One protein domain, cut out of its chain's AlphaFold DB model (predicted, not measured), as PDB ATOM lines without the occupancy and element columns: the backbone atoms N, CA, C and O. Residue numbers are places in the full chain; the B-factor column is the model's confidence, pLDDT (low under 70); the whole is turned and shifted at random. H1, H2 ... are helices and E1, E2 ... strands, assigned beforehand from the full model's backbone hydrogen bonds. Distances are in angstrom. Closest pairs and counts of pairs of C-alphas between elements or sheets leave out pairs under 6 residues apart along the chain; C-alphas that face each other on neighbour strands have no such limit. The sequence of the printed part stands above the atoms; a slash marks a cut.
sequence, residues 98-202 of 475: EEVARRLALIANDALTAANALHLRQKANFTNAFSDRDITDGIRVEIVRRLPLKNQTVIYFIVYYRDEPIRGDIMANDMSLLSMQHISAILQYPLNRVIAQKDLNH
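AT A GLANCE: This is residues 98 to 202 of the 475 residues of an uncharacterized protein of Angiostrongylus costaricensis (UniProt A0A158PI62). One long helix, H1, makes the core; the open end of a long two-stranded hairpin, E1 and E2, packs on its residues 98 to 112, the short helices H2 and H3 pack on other sides of it, and H4 is attached further out on H3. The hairpin bends and its turn, near Lys 150, reaches away from H1, while the long loop of residues 120 to 138 leads from the far end of H1 back to the hairpin. The printed part has 105 residues, with four named helices and two named strands in the order H1, E1, E2, H2, H3, H4; the two strands form an antiparallel sheet. The class is mixed, helices and strands, and the whole is compact, with a radius of gyration of the C-alphas of 13.8 A and spans of 43 by 28 by 28 A.

HOW THE PARTS SIT: H1, residues 98 to 119, has 12 pairs of C-alphas within 8 A of E1, residues 139 to 149; the closest are those of Ala 101 and Val 141, 5.2 A apart. E1 bends by 52 degrees at residue 144. E1 and E2, residues 152 to 161, form a hairpin, antiparallel at 162 degrees; N 142 and O 158 are 2.9 A apart and N 154 and O 147 are 2.9 A apart, both within hydrogen-bond range. Residues 160 to 161 of E2 pair antiparallel with residues 164 to 165. H2, residues 168 to 175, touches residues 107 to 115 of H1, about perpendicular at 75 degrees; the closest C-alphas are those of Ala 111 and Met 175, 4.8 A apart. H3, residues 180 to 187, touches residues 100 to 107 of H1 at a steep tilt of 39 degrees, opposite ways; the closest C-alphas are those of Arg 103 and Leu 187, 5.7 A apart. H4, residues 191 to 200, touches H3 at a steep tilt of 67 degrees, opposite ways; the closest C-alphas are those of Ser 184 and Leu 191, 5.3 A apart. The helix packing is mostly crossed, with 0 of these 3 pairs at a shallow tilt. H4 is apart from H1, E1, E2 and H2, and H2 and H3 are apart too. In H1, H2, H3 and H4 every O i to N i+4 pair is within hydrogen-bond range.

IN THESE COORDINATES: H1 begins at C-alpha 98, (-4.370, 35.581, 108.316), and is 31.1 A long. E1 is 28.6 A long and ends at C-alpha 149, (14.018, 34.820, 97.975); E2 is 28.5 A long. H2 measures 10.1 A, H3 10.5 A and H4 14.7 A, ending at C-alpha 200, (18.764, 25.438, 105.008).

THE WHOLE: The two C-alphas farthest apart, those of Leu 120 and Lys 150, are 43.6 A apart. The printed part has no cut. The link from H1 to E1 is long, with 19 residues; the link from E2 to H2 is short, and the other three are tight. The mean pLDDT of the printed part is 83.7; residues 127 to 136, residue 194 and residues 196 to 202 are under 70.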
ATOM      1  N   GLU A  98      -3.451  36.088 107.294       91.31
ATOM      2  CA  GLU A  98      -4.370  35.581 108.316       91.31
ATOM      3  C   GLU A  98      -4.529  34.056 108.266       91.31
ATOM      4  O   GLU A  98      -4.498  33.399 109.304       91.31
ATOM      5  N   GLU A  99      -4.643  33.468 107.073       89.88
ATOM      6  CA  GLU A  99      -4.801  32.017 106.926       89.88
ATOM      7  C   GLU A  99      -3.491  31.285 107.237       89.88
ATOM      8  O   GLU A  99      -3.497  30.250 107.908       89.88
ATOM      9  N   VAL A 100      -2.353  31.844 106.814       90.50
ATOM     10  CA  VAL A 100      -1.039  31.289 107.163       90.50
ATOM     11  C   VAL A 100      -0.805  31.378 108.669       90.50
ATOM     12  O   VAL A 100      -0.381  30.398 109.280       90.50
ATOM     13  N   ALA A 101      -1.131  32.513 109.290       92.25
ATOM     14  CA  ALA A 101      -1.046  32.691 110.734       92.25
ATOM     15  C   ALA A 101      -1.954  31.703 111.479       92.25
ATOM     16  O   ALA A 101      -1.508  31.073 112.435       92.25
ATOM     17  N   ARG A 102      -3.189  31.488 111.011       91.81
ATOM     18  CA  ARG A 102      -4.119  30.508 111.591       91.81
ATOM     19  C   ARG A 102      -3.547  29.089 111.557       91.81
ATOM     20  O   ARG A 102      -3.577  28.389 112.566       91.81
ATOM     21  N   ARG A 103      -2.969  28.666 110.429       91.06
ATOM     22  CA  ARG A 103      -2.329  27.341 110.298       91.06
ATOM     23  C   ARG A 103      -1.077  27.208 111.163       91.06
ATOM     24  O   ARG A 103      -0.875  26.172 111.789       91.06
ATOM     25  N   LEU A 104      -0.260  28.257 111.241       92.38
ATOM     26  CA  LEU A 104       0.897  28.295 112.138       92.38
ATOM     27  C   LEU A 104       0.478  28.236 113.612       92.38
ATOM     28  O   LEU A 104       1.146  27.575 114.401       92.38
ATOM     29  N   ALA A 105      -0.639  28.863 113.984       93.62
ATOM     30  CA  ALA A 105      -1.182  28.786 115.337       93.62
ATOM     31  C   ALA A 105      -1.627  27.362 115.700       93.62
ATOM     32  O   ALA A 105      -1.375  26.919 116.817       93.62
ATOM     33  N   LEU A 106      -2.201  26.613 114.750       92.75
ATOM     34  CA  LEU A 106      -2.503  25.190 114.943       92.75
ATOM     35  C   LEU A 106      -1.232  24.357 115.169       92.75
ATOM     36  O   LEU A 106      -1.208  23.518 116.064       92.75
ATOM     37  N   ILE A 107      -0.165  24.614 114.406       92.62
ATOM     38  CA  ILE A 107       1.130  23.936 114.593       92.62
ATOM     39  C   ILE A 107       1.720  24.255 115.964       92.62
ATOM     40  O   ILE A 107       2.155  23.346 116.666       92.62
ATOM     41  N   ALA A 108       1.716  25.526 116.364       93.69
ATOM     42  CA  ALA A 108       2.208  25.937 117.672       93.69
ATOM     43  C   ALA A 108       1.396  25.302 118.815       93.69
ATOM     44  O   ALA A 108       1.969  24.866 119.809       93.69
ATOM     45  N   ASN A 109       0.073  25.190 118.657       93.50
ATOM     46  CA  ASN A 109      -0.791  24.508 119.620       93.50
ATOM     47  C   ASN A 109      -0.466  23.023 119.748       93.50
ATOM     48  O   ASN A 109      -0.350  22.503 120.859       93.50
ATOM     49  N   ASP A 110      -0.278  22.343 118.622       92.69
ATOM     50  CA  ASP A 110       0.101  20.936 118.618       92.69
ATOM     51  C   ASP A 110       1.485  20.733 119.235       92.69
ATOM     52  O   ASP A 110       1.666  19.802 120.011       92.69
ATOM     53  N   ALA A 111       2.441  21.618 118.949       93.12
ATOM     54  CA  ALA A 111       3.783  21.583 119.519       93.12
ATOM     55  C   ALA A 111       3.748  21.718 121.049       93.12
ATOM     56  O   ALA A 111       4.318  20.891 121.758       93.12
ATOM     57  N   LEU A 112       3.004  22.701 121.565       92.19
ATOM     58  CA  LEU A 112       2.812  22.887 123.006       92.19
ATOM     59  C   LEU A 112       2.082  21.699 123.644       92.19
ATOM     60  O   LEU A 112       2.444  21.250 124.731       92.19
ATOM     61  N   THR A 113       1.086  21.138 122.958       91.75
ATOM     62  CA  THR A 113       0.384  19.930 123.415       91.75
ATOM     63  C   THR A 113       1.329  18.727 123.456       91.75
ATOM     64  O   THR A 113       1.298  17.954 124.414       91.75
ATOM     65  N   ALA A 114       2.211  18.589 122.463       92.38
ATOM     66  CA  ALA A 114       3.239  17.557 122.408       92.38
ATOM     67  C   ALA A 114       4.224  17.686 123.572       92.38
ATOM     68  O   ALA A 114       4.520  16.695 124.239       92.38
ATOM     69  N   ALA A 115       4.699  18.905 123.834       92.69
ATOM     70  CA  ALA A 115       5.624  19.208 124.917       92.69
ATOM     71  C   ALA A 115       4.996  18.921 126.287       92.69
ATOM     72  O   ALA A 115       5.606  18.253 127.124       92.69
ATOM     73  N   ASN A 116       3.740  19.329 126.488       91.25
ATOM     74  CA  ASN A 116       2.985  19.031 127.704       91.25
ATOM     75  C   ASN A 116       2.773  17.524 127.891       91.25
ATOM     76  O   ASN A 116       3.011  17.000 128.978       91.25
ATOM     77  N   ALA A 117       2.379  16.805 126.836       91.69
ATOM     78  CA  ALA A 117       2.227  15.354 126.887       91.69
ATOM     79  C   ALA A 117       3.562  14.670 127.221       91.69
ATOM     80  O   ALA A 117       3.609  13.822 128.111       91.69
ATOM     81  N   LEU A 118       4.662  15.094 126.593       92.00
ATOM     82  CA  LEU A 118       6.004  14.587 126.873       92.00
ATOM     83  C   LEU A 118       6.404  14.823 128.337       92.00
ATOM     84  O   LEU A 118       6.896  13.901 128.992       92.00
ATOM     85  N   HIS A 119       6.150  16.021 128.872       90.56
ATOM     86  CA  HIS A 119       6.433  16.358 130.268       90.56
ATOM     87  C   HIS A 119       5.626  15.494 131.248       90.56
ATOM     88  O   HIS A 119       6.168  14.989 132.232       90.56
ATOM     89  N   LEU A 120       4.354  15.240 130.931       91.12
ATOM     90  CA  LEU A 120       3.470  14.361 131.699       91.12
ATOM     91  C   LEU A 120       3.712  12.863 131.439       91.12
ATOM     92  O   LEU A 120       3.032  12.025 132.030       91.12
ATOM     93  N   ARG A 121       4.676  12.508 130.575       90.44
ATOM     94  CA  ARG A 121       4.951  11.134 130.112       90.44
ATOM     95  C   ARG A 121       3.731  10.450 129.483       90.44
ATOM     96  O   ARG A 121       3.562   9.236 129.579       90.44
ATOM     97  N   GLN A 122       2.881  11.238 128.837       86.19
ATOM     98  CA  GLN A 122       1.713  10.800 128.087       86.19
ATOM     99  C   GLN A 122       2.026  10.766 126.589       86.19
ATOM    100  O   GLN A 122       2.865  11.514 126.085       86.19
ATOM    101  N   LYS A 123       1.337   9.893 125.851       81.75
ATOM    102  CA  LYS A 123       1.415   9.882 124.387       81.75
ATOM    103  C   LYS A 123       0.616  11.070 123.847       81.75
ATOM    104  O   LYS A 123      -0.565  11.201 124.155       81.75
ATOM    105  N   ALA A 124       1.256  11.921 123.047       79.31
ATOM    106  CA  ALA A 124       0.565  13.006 122.360       79.31
ATOM    107  C   ALA A 124      -0.382  12.418 121.300       79.31
ATOM    108  O   ALA A 124       0.060  11.727 120.381       79.31
ATOM    109  N   ASN A 125      -1.683  12.672 121.440       76.06
ATOM    110  CA  ASN A 125      -2.698  12.218 120.493       76.06
ATOM    111  C   ASN A 125      -3.148  13.396 119.623       76.06
ATOM    112  O   ASN A 125      -3.917  14.242 120.066       76.06
ATOM    113  N   PHE A 126      -2.702  13.425 118.367       75.94
ATOM    114  CA  PHE A 126      -3.095  14.442 117.378       75.94
ATOM    115  C   PHE A 126      -4.299  14.016 116.519       75.94
ATOM    116  O   PHE A 126      -4.450  14.468 115.388       75.94
ATOM    117  N   THR A 127      -5.145  13.118 117.026       67.00
ATOM    118  CA  THR A 127      -6.196  12.425 116.254       67.00
ATOM    119  C   THR A 127      -7.386  13.298 115.863       67.00
ATOM    120  O   THR A 127      -8.215  12.864 115.068       67.00
ATOM    121  N   ASN A 128      -7.491  14.517 116.393       65.06
ATOM    122  CA  ASN A 128      -8.603  15.406 116.070       65.06
ATOM    123  C   ASN A 128      -8.452  15.939 114.641       65.06
ATOM    124  O   ASN A 128      -7.402  16.497 114.295       65.06
ATOM    125  N   ALA A 129      -9.507  15.780 113.837       63.12
ATOM    126  CA  ALA A 129      -9.578  16.282 112.471       63.12
ATOM    127  C   ALA A 129      -9.314  17.796 112.434       63.12
ATOM    128  O   ALA A 129      -9.744  18.532 113.320       63.12
ATOM    129  N   PHE A 130      -8.605  18.271 111.405       64.69
ATOM    130  CA  PHE A 130      -8.245  19.689 111.262       64.69
ATOM    131  C   PHE A 130      -9.454  20.635 111.255       64.69
ATOM    132  O   PHE A 130      -9.315  21.784 111.664       64.69
ATOM    133  N   SER A 131     -10.614  20.155 110.797       62.25
ATOM    134  CA  SER A 131     -11.875  20.901 110.753       62.25
ATOM    135  C   SER A 131     -12.470  21.184 112.128       62.25
ATOM    136  O   SER A 131     -13.183  22.165 112.272       62.25
ATOM    137  N   ASP A 132     -12.161  20.354 113.125       63.69
ATOM    138  CA  ASP A 132     -12.823  20.399 114.434       63.69
ATOM    139  C   ASP A 132     -12.001  21.197 115.459       63.69
ATOM    140  O   ASP A 132     -12.394  21.368 116.613       63.69
ATOM    141  N   ARG A 133     -10.829  21.696 115.048       69.81
ATOM    142  CA  ARG A 133      -9.915  22.486 115.882       69.81
ATOM    143  C   ARG A 133     -10.289  23.958 115.799       69.81
ATOM    144  O   ARG A 133      -9.564  24.762 115.220       69.81
ATOM    145  N   ASP A 134     -11.453  24.285 116.344       60.62
ATOM    146  CA  ASP A 134     -12.063  25.599 116.125       60.62
ATOM    147  C   ASP A 134     -11.489  26.709 117.023       60.62
ATOM    148  O   ASP A 134     -11.761  27.888 116.817       60.62
ATOM    149  N   ILE A 135     -10.662  26.374 118.020       62.53
ATOM    150  CA  ILE A 135     -10.091  27.360 118.944       62.53
ATOM    151  C   ILE A 135      -8.673  26.925 119.311       62.53
ATOM    152  O   ILE A 135      -8.464  25.932 120.003       62.53
ATOM    153  N   THR A 136      -7.676  27.664 118.831       66.75
ATOM    154  CA  THR A 136      -6.306  27.569 119.336       66.75
ATOM    155  C   THR A 136      -6.315  28.134 120.755       66.75
ATOM    156  O   THR A 136      -6.452  29.343 120.895       66.75
ATOM    157  N   ASP A 137      -6.239  27.282 121.788       74.94
ATOM    158  CA  ASP A 137      -6.367  27.573 123.237       74.94
ATOM    159  C   ASP A 137      -5.573  28.811 123.722       74.94
ATOM    160  O   ASP A 137      -4.532  28.727 124.372       74.94
ATOM    161  N   GLY A 138      -6.044  30.010 123.382       86.38
ATOM    162  CA  GLY A 138      -5.310  31.258 123.572       86.38
ATOM    163  C   GLY A 138      -4.041  31.406 122.723       86.38
ATOM    164  O   GLY A 138      -3.262  32.314 123.006       86.38
ATOM    165  N   ILE A 139      -3.801  30.565 121.708       92.81
ATOM    166  CA  ILE A 139      -2.617  30.704 120.844       92.81
ATOM    167  C   ILE A 139      -2.944  31.583 119.648       92.81
ATOM    168  O   ILE A 139      -3.855  31.292 118.871       92.81
ATOM    169  N   ARG A 140      -2.153  32.639 119.474       94.00
ATOM    170  CA  ARG A 140      -2.212  33.546 118.328       94.00
ATOM    171  C   ARG A 140      -0.848  33.598 117.663       94.00
ATOM    172  O   ARG A 140       0.166  33.711 118.339       94.00
ATOM    173  N   VAL A 141      -0.818  33.575 116.337       94.19
ATOM    174  CA  VAL A 141       0.402  33.822 115.563       94.19
ATOM    175  C   VAL A 141       0.263  35.130 114.807       94.19
ATOM    176  O   VAL A 141      -0.791  35.427 114.256       94.19
ATOM    177  N   GLU A 142       1.332  35.915 114.786       94.50
ATOM    178  CA  GLU A 142       1.424  37.156 114.023       94.50
ATOM    179  C   GLU A 142       2.591  37.065 113.043       94.50
ATOM    180  O   GLU A 142       3.733  36.834 113.443       94.50
ATOM    181  N   ILE A 143       2.317  37.255 111.752       92.75
ATOM    182  CA  ILE A 143       3.356  37.297 110.722       92.75
ATOM    183  C   ILE A 143       3.953  38.700 110.689       92.75
ATOM    184  O   ILE A 143       3.307  39.664 110.291       92.75
ATOM    185  N   VAL A 144       5.221  38.807 111.075       93.19
ATOM    186  CA  VAL A 144       5.933  40.086 111.176       93.19
ATOM    187  C   VAL A 144       6.550  40.475 109.837       93.19
ATOM    188  O   VAL A 144       6.626  41.655 109.488       93.19
ATOM    189  N   ARG A 145       7.047  39.492 109.076       89.44
ATOM    190  CA  ARG A 145       7.761  39.759 107.824       89.44
ATOM    191  C   ARG A 145       7.726  38.572 106.873       89.44
ATOM    192  O   ARG A 145       8.055  37.456 107.257       89.44
ATOM    193  N   ARG A 146       7.468  38.847 105.592       87.69
ATOM    194  CA  ARG A 146       7.777  37.940 104.478       87.69
ATOM    195  C   ARG A 146       9.041  38.416 103.773       87.69
ATOM    196  O   ARG A 146       9.154  39.588 103.411       87.69
ATOM    197  N   LEU A 147      10.003  37.522 103.591       83.81
ATOM    198  CA  LEU A 147      11.204  37.774 102.807       83.81
ATOM    199  C   LEU A 147      11.174  36.875 101.565       83.81
ATOM    200  O   LEU A 147      11.474  35.682 101.678       83.81
ATOM    201  N   PRO A 148      10.802  37.416 100.392       80.62
ATOM    202  CA  PRO A 148      10.891  36.674  99.149       80.62
ATOM    203  C   PRO A 148      12.366  36.513  98.759       80.62
ATOM    204  O   PRO A 148      13.109  37.480  98.600       80.62
ATOM    205  N   LEU A 149      12.786  35.266  98.613       79.56
ATOM    206  CA  LEU A 149      14.018  34.820  97.975       79.56
ATOM    207  C   LEU A 149      13.640  34.219  96.613       79.56
ATOM    208  O   LEU A 149      12.499  33.813  96.416       79.56
ATOM    209  N   LYS A 150      14.585  34.147  95.665       82.00
ATOM    210  CA  LYS A 150      14.317  33.800  94.249       82.00
ATOM    211  C   LYS A 150      13.263  32.696  94.049       82.00
ATOM    212  O   LYS A 150      12.323  32.905  93.295       82.00
ATOM    213  N   ASN A 151      13.397  31.577  94.768       78.69
ATOM    214  CA  ASN A 151      12.506  30.415  94.647       78.69
ATOM    215  C   ASN A 151      11.777  30.070  95.961       78.69
ATOM    216  O   ASN A 151      11.180  29.002  96.074       78.69
ATOM    217  N   GLN A 152      11.880  30.913  96.991       76.31
ATOM    218  CA  GLN A 152      11.427  30.587  98.346       76.31
ATOM    219  C   GLN A 152      10.915  31.833  99.055       76.31
ATOM    220  O   GLN A 152      11.450  32.914  98.866       76.31
ATOM    221  N   THR A 153       9.916  31.700  99.919       78.88
ATOM    222  CA  THR A 153       9.518  32.795 100.811       78.88
ATOM    223  C   THR A 153       9.808  32.378 102.239       78.88
ATOM    224  O   THR A 153       9.329  31.341 102.690       78.88
ATOM    225  N   VAL A 154      10.607  33.179 102.935       82.75
ATOM    226  CA  VAL A 154      10.840  33.022 104.371       82.75
ATOM    227  C   VAL A 154       9.794  33.841 105.113       82.75
ATOM    228  O   VAL A 154       9.623  35.029 104.829       82.75
ATOM    229  N   ILE A 155       9.115  33.217 106.071       86.31
ATOM    230  CA  ILE A 155       8.100  33.857 106.908       86.31
ATOM    231  C   ILE A 155       8.663  33.983 108.323       86.31
ATOM    232  O   ILE A 155       9.019  32.987 108.942       86.31
ATOM    233  N   TYR A 156       8.735  35.213 108.822       87.62
ATOM    234  CA  TYR A 156       9.057  35.520 110.212       87.62
ATOM    235  C   TYR A 156       7.759  35.791 110.953       87.62
ATOM    236  O   TYR A 156       6.964  36.631 110.518       87.62
ATOM    237  N   PHE A 157       7.560  35.113 112.075       93.38
ATOM    238  CA  PHE A 157       6.351  35.238 112.872       93.38
ATOM    239  C   PHE A 157       6.653  35.176 114.367       93.38
ATOM    240  O   PHE A 157       7.721  34.721 114.778       93.38
ATOM    241  N   ILE A 158       5.706  35.656 115.166       93.81
ATOM    242  CA  ILE A 158       5.720  35.594 116.627       93.81
ATOM    243  C   ILE A 158       4.535  34.742 117.065       93.81
ATOM    244  O   ILE A 158       3.437  34.880 116.523       93.81
ATOM    245  N   VAL A 159       4.762  33.868 118.043       95.31
ATOM    246  CA  VAL A 159       3.708  33.086 118.691       95.31
ATOM    247  C   VAL A 159       3.383  33.721 120.035       95.31
ATOM    248  O   VAL A 159       4.281  33.974 120.835       95.31
ATOM    249  N   TYR A 160       2.101  33.950 120.285       95.44
ATOM    250  CA  TYR A 160       1.563  34.402 121.557       95.44
ATOM    251  C   TYR A 160       0.737  33.286 122.187       95.44
ATOM    252  O   TYR A 160      -0.020  32.614 121.486       95.44
ATOM    253  N   TYR A 161       0.833  33.138 123.504       93.88
ATOM    254  CA  TYR A 161      -0.062  32.330 124.323       93.88
ATOM    255  C   TYR A 161      -0.725  33.235 125.353       93.88
ATOM    256  O   TYR A 161      -0.039  33.867 126.148       93.88
ATOM    257  N   ARG A 162      -2.059  33.329 125.317       92.38
ATOM    258  CA  ARG A 162      -2.852  34.231 126.173       92.38
ATOM    259  C   ARG A 162      -2.329  35.675 126.141       92.38
ATOM    260  O   ARG A 162      -2.145  36.299 127.176       92.38
ATOM    261  N   ASP A 163      -2.066  36.169 124.930       92.62
ATOM    262  CA  ASP A 163      -1.497  37.496 124.637       92.62
ATOM    263  C   ASP A 163      -0.037  37.731 125.069       92.62
ATOM    264  O   ASP A 163       0.515  38.791 124.773       92.62
ATOM    265  N   GLU A 164       0.638  36.741 125.656       94.00
ATOM    266  CA  GLU A 164       2.058  36.829 126.004       94.00
ATOM    267  C   GLU A 164       2.936  36.168 124.930       94.00
ATOM    268  O   GLU A 164       2.644  35.048 124.505       94.00
ATOM    269  N   PRO A 165       4.011  36.825 124.453       94.38
ATOM    270  CA  PRO A 165       4.891  36.233 123.452       94.38
ATOM    271  C   PRO A 165       5.680  35.060 124.049       94.38
ATOM    272  O   PRO A 165       6.360  35.202 125.067       94.38
ATOM    273  N   ILE A 166       5.641  33.906 123.386       92.75
ATOM    274  CA  ILE A 166       6.438  32.733 123.763       92.75
ATOM    275  C   ILE A 166       7.840  32.897 123.190       92.75
ATOM    276  O   ILE A 166       7.979  33.262 122.027       92.75
ATOM    277  N   ARG A 167       8.885  32.595 123.972       89.38
ATOM    278  CA  ARG A 167      10.263  32.652 123.468       89.38
ATOM    279  C   ARG A 167      10.470  31.647 122.336       89.38
ATOM    280  O   ARG A 167      10.015  30.505 122.379       89.38
ATOM    281  N   GLY A 168      11.172  32.095 121.308       85.25
ATOM    282  CA  GLY A 168      11.269  31.360 120.061       85.25
ATOM    283  C   GLY A 168      12.140  30.108 120.148       85.25
ATOM    284  O   GLY A 168      11.874  29.147 119.444       85.25
ATOM    285  N   ASP A 169      13.110  30.068 121.060       84.50
ATOM    286  CA  ASP A 169      13.905  28.883 121.399       84.50
ATOM    287  C   ASP A 169      13.069  27.772 122.051       84.50
ATOM    288  O   ASP A 169      13.232  26.601 121.717       84.50
ATOM    289  N   ILE A 170      12.137  28.131 122.936       87.62
ATOM    290  CA  ILE A 170      11.184  27.183 123.530       87.62
ATOM    291  C   ILE A 170      10.287  26.624 122.429       87.62
ATOM    292  O   ILE A 170      10.222  25.417 122.215       87.62
ATOM    293  N   MET A 171       9.685  27.521 121.653       91.69
ATOM    294  CA  MET A 171       8.795  27.156 120.559       91.69
ATOM    295  C   MET A 171       9.507  26.322 119.474       91.69
ATOM    296  O   MET A 171       8.916  25.409 118.904       91.69
ATOM    297  N   ALA A 172      10.791  26.582 119.217       87.12
ATOM    298  CA  ALA A 172      11.636  25.778 118.337       87.12
ATOM    299  C   ALA A 172      11.754  24.328 118.803       87.12
ATOM    300  O   ALA A 172      11.613  23.395 118.009       87.12
ATOM    301  N   ASN A 173      12.054  24.162 120.092       89.62
ATOM    302  CA  ASN A 173      12.225  22.861 120.717       89.62
ATOM    303  C   ASN A 173      10.896  22.102 120.717       89.62
ATOM    304  O   ASN A 173      10.871  20.937 120.330       89.62
ATOM    305  N   ASP A 174       9.794  22.772 121.039       92.44
ATOM    306  CA  ASP A 174       8.463  22.166 121.048       92.44
ATOM    307  C   ASP A 174       8.026  21.760 119.633       92.44
ATOM    308  O   ASP A 174       7.552  20.646 119.419       92.44
ATOM    309  N   MET A 175       8.253  22.609 118.623       89.94
ATOM    310  CA  MET A 175       7.956  22.265 117.227       89.94
ATOM    311  C   MET A 175       8.791  21.090 116.713       89.94
ATOM    312  O   MET A 175       8.340  20.369 115.823       89.94
ATOM    313  N   SER A 176       9.980  20.852 117.274       91.06
ATOM    314  CA  SER A 176      10.802  19.692 116.913       91.06
ATOM    315  C   SER A 176      10.181  18.348 117.322       91.06
ATOM    316  O   SER A 176      10.573  17.311 116.786       91.06
ATOM    317  N   LEU A 177       9.184  18.366 118.217       91.81
ATOM    318  CA  LEU A 177       8.399  17.191 118.610       91.81
ATOM    319  C   LEU A 177       7.382  16.775 117.538       91.81
ATOM    320  O   LEU A 177       6.853  15.665 117.589       91.81
ATOM    321  N   LEU A 178       7.101  17.649 116.568       91.19
ATOM    322  CA  LEU A 178       6.179  17.377 115.473       91.19
ATOM    323  C   LEU A 178       6.919  16.785 114.269       91.19
ATOM    324  O   LEU A 178       8.026  17.195 113.913       91.19
ATOM    325  N   SER A 179       6.283  15.830 113.589       90.81
ATOM    326  CA  SER A 179       6.834  15.289 112.346       90.81
ATOM    327  C   SER A 179       6.703  16.300 111.199       90.81
ATOM    328  O   SER A 179       5.757  17.086 111.127       90.81
ATOM    329  N   MET A 180       7.629  16.251 110.238       87.12
ATOM    330  CA  MET A 180       7.572  17.126 109.054       87.12
ATOM    331  C   MET A 180       6.315  16.878 108.206       87.12
ATOM    332  O   MET A 180       5.781  17.807 107.606       87.12
ATOM    333  N   GLN A 181       5.823  15.636 108.188       90.12
ATOM    334  CA  GLN A 181       4.567  15.252 107.537       90.12
ATOM    335  C   GLN A 181       3.371  15.930 108.206       90.12
ATOM    336  O   GLN A 181       2.501  16.450 107.513       90.12
ATOM    337  N   HIS A 182       3.368  15.977 109.542       89.06
ATOM    338  CA  HIS A 182       2.338  16.654 110.321       89.06
ATOM    339  C   HIS A 182       2.309  18.149 110.002       89.06
ATOM    340  O   HIS A 182       1.284  18.665 109.569       89.06
ATOM    341  N   ILE A 183       3.462  18.820 110.094       88.69
ATOM    342  CA  ILE A 183       3.607  20.249 109.769       88.69
ATOM    343  C   ILE A 183       3.161  20.538 108.325       88.69
ATOM    344  O   ILE A 183       2.394  21.469 108.080       88.69
ATOM    345  N   SER A 184       3.606  19.721 107.366       85.44
ATOM    346  CA  SER A 184       3.232  19.828 105.950       85.44
ATOM    347  C   SER A 184       1.723  19.696 105.735       85.44
ATOM    348  O   SER A 184       1.152  20.491 104.984       85.44
ATOM    349  N   ALA A 185       1.071  18.758 106.430       87.88
ATOM    350  CA  ALA A 185      -0.371  18.565 106.360       87.88
ATOM    351  C   ALA A 185      -1.141  19.788 106.884       87.88
ATOM    352  O   ALA A 185      -2.072  20.235 106.216       87.88
ATOM    353  N   ILE A 186      -0.721  20.379 108.015       88.50
ATOM    354  CA  ILE A 186      -1.395  21.569 108.573       88.50
ATOM    355  C   ILE A 186      -1.217  22.785 107.661       88.50
ATOM    356  O   ILE A 186      -2.180  23.495 107.370       88.50
ATOM    357  N   LEU A 187       0.009  23.033 107.187       87.12
ATOM    358  CA  LEU A 187       0.281  24.157 106.287       87.12
ATOM    359  C   LEU A 187      -0.366  23.975 104.910       87.12
ATOM    360  O   LEU A 187      -0.522  24.958 104.188       87.12
ATOM    361  N   GLN A 188      -0.748  22.745 104.548       87.44
ATOM    362  CA  GLN A 188      -1.108  22.333 103.186       87.44
ATOM    363  C   GLN A 188       0.005  22.659 102.181       87.44
ATOM    364  O   GLN A 188      -0.239  22.986 101.019       87.44
ATOM    365  N   TYR A 189       1.254  22.594 102.643       81.62
ATOM    366  CA  TYR A 189       2.434  22.845 101.825       81.62
ATOM    367  C   TYR A 189       3.057  21.519 101.407       81.62
ATOM    368  O   TYR A 189       3.118  20.605 102.227       81.62
ATOM    369  N   PRO A 190       3.563  21.389 100.165       79.38
ATOM    370  CA  PRO A 190       4.226  20.168  99.725       79.38
ATOM    371  C   PRO A 190       5.360  19.782 100.679       79.38
ATOM    372  O   PRO A 190       6.230  20.609 100.962       79.38
ATOM    373  N   LEU A 191       5.386  18.524 101.124       78.50
ATOM    374  CA  LEU A 191       6.371  18.020 102.090       78.50
ATOM    375  C   LEU A 191       7.815  18.331 101.669       78.50
ATOM    376  O   LEU A 191       8.611  18.786 102.485       78.50
ATOM    377  N   ASN A 192       8.126  18.195 100.377       73.75
ATOM    378  CA  ASN A 192       9.451  18.493  99.822       73.75
ATOM    379  C   ASN A 192       9.891  19.946 100.075       73.75
ATOM    380  O   ASN A 192      11.077  20.205 100.249       73.75
ATOM    381  N   ARG A 193       8.949  20.901 100.124       71.44
ATOM    382  CA  ARG A 193       9.250  22.308 100.435       71.44
ATOM    383  C   ARG A 193       9.535  22.513 101.921       71.44
ATOM    384  O   ARG A 193      10.417  23.296 102.252       71.44
ATOM    385  N   VAL A 194       8.827  21.798 102.795       68.50
ATOM    386  CA  VAL A 194       9.040  21.845 104.252       68.50
ATOM    387  C   VAL A 194      10.381  21.202 104.622       68.50
ATOM    388  O   VAL A 194      11.145  21.768 105.398       68.50
ATOM    389  N   ILE A 195      10.721  20.064 104.007       70.19
ATOM    390  CA  ILE A 195      12.017  19.394 104.207       70.19
ATOM    391  C   ILE A 195      13.169  20.295 103.739       70.19
ATOM    392  O   ILE A 195      14.101  20.525 104.502       70.19
ATOM    393  N   ALA A 196      13.066  20.887 102.543       63.19
ATOM    394  CA  ALA A 196      14.104  21.776 102.017       63.19
ATOM    395  C   ALA A 196      14.385  22.992 102.925       63.19
ATOM    396  O   ALA A 196      15.503  23.502 102.944       63.19
ATOM    397  N   GLN A 197      13.393  23.455 103.696       64.94
ATOM    398  CA  GLN A 197      13.577  24.514 104.697       64.94
ATOM    399  C   GLN A 197      14.345  24.037 105.934       64.94
ATOM    400  O   GLN A 197      15.118  24.808 106.496       64.94
ATOM    401  N   LYS A 198      14.182  22.775 106.342       64.88
ATOM    402  CA  LYS A 198      14.957  22.189 107.444       64.88
ATOM    403  C   LYS A 198      16.450  22.142 107.107       64.88
ATOM    404  O   LYS A 198      17.276  22.457 107.959       64.88
ATOM    405  N   ASP A 199      16.780  21.813 105.860       56.47
ATOM    406  CA  ASP A 199      18.165  21.639 105.407       56.47
ATOM    407  C   ASP A 199      18.917  22.974 105.243       56.47
ATOM    408  O   ASP A 199      20.137  23.034 105.409       56.47
ATOM    409  N   LEU A 200      18.198  24.080 105.014       59.91
ATOM    410  CA  LEU A 200      18.764  25.438 105.008       59.91
ATOM    411  C   LEU A 200      19.349  25.848 106.372       59.91
ATOM    412  O   LEU A 200      20.309  26.623 106.421       59.91
ATOM    413  N   ASN A 201      18.840  25.280 107.469       52.16
ATOM    414  CA  ASN A 201      19.303  25.573 108.829       52.16
ATOM    415  C   ASN A 201      20.701  25.006 109.126       52.16
ATOM    416  O   ASN A 201      21.340  25.440 110.083       52.16
ATOM    417  N   HIS A 202      21.216  24.076 108.314       46.25
ATOM    418  CA  HIS A 202      22.586  23.580 108.472       46.25
ATOM    419  C   HIS A 202      23.658  24.554 107.972       46.25
ATOM    420  O   HIS A 202      24.829  24.383 108.306       46.25
TER     421      HIS A 202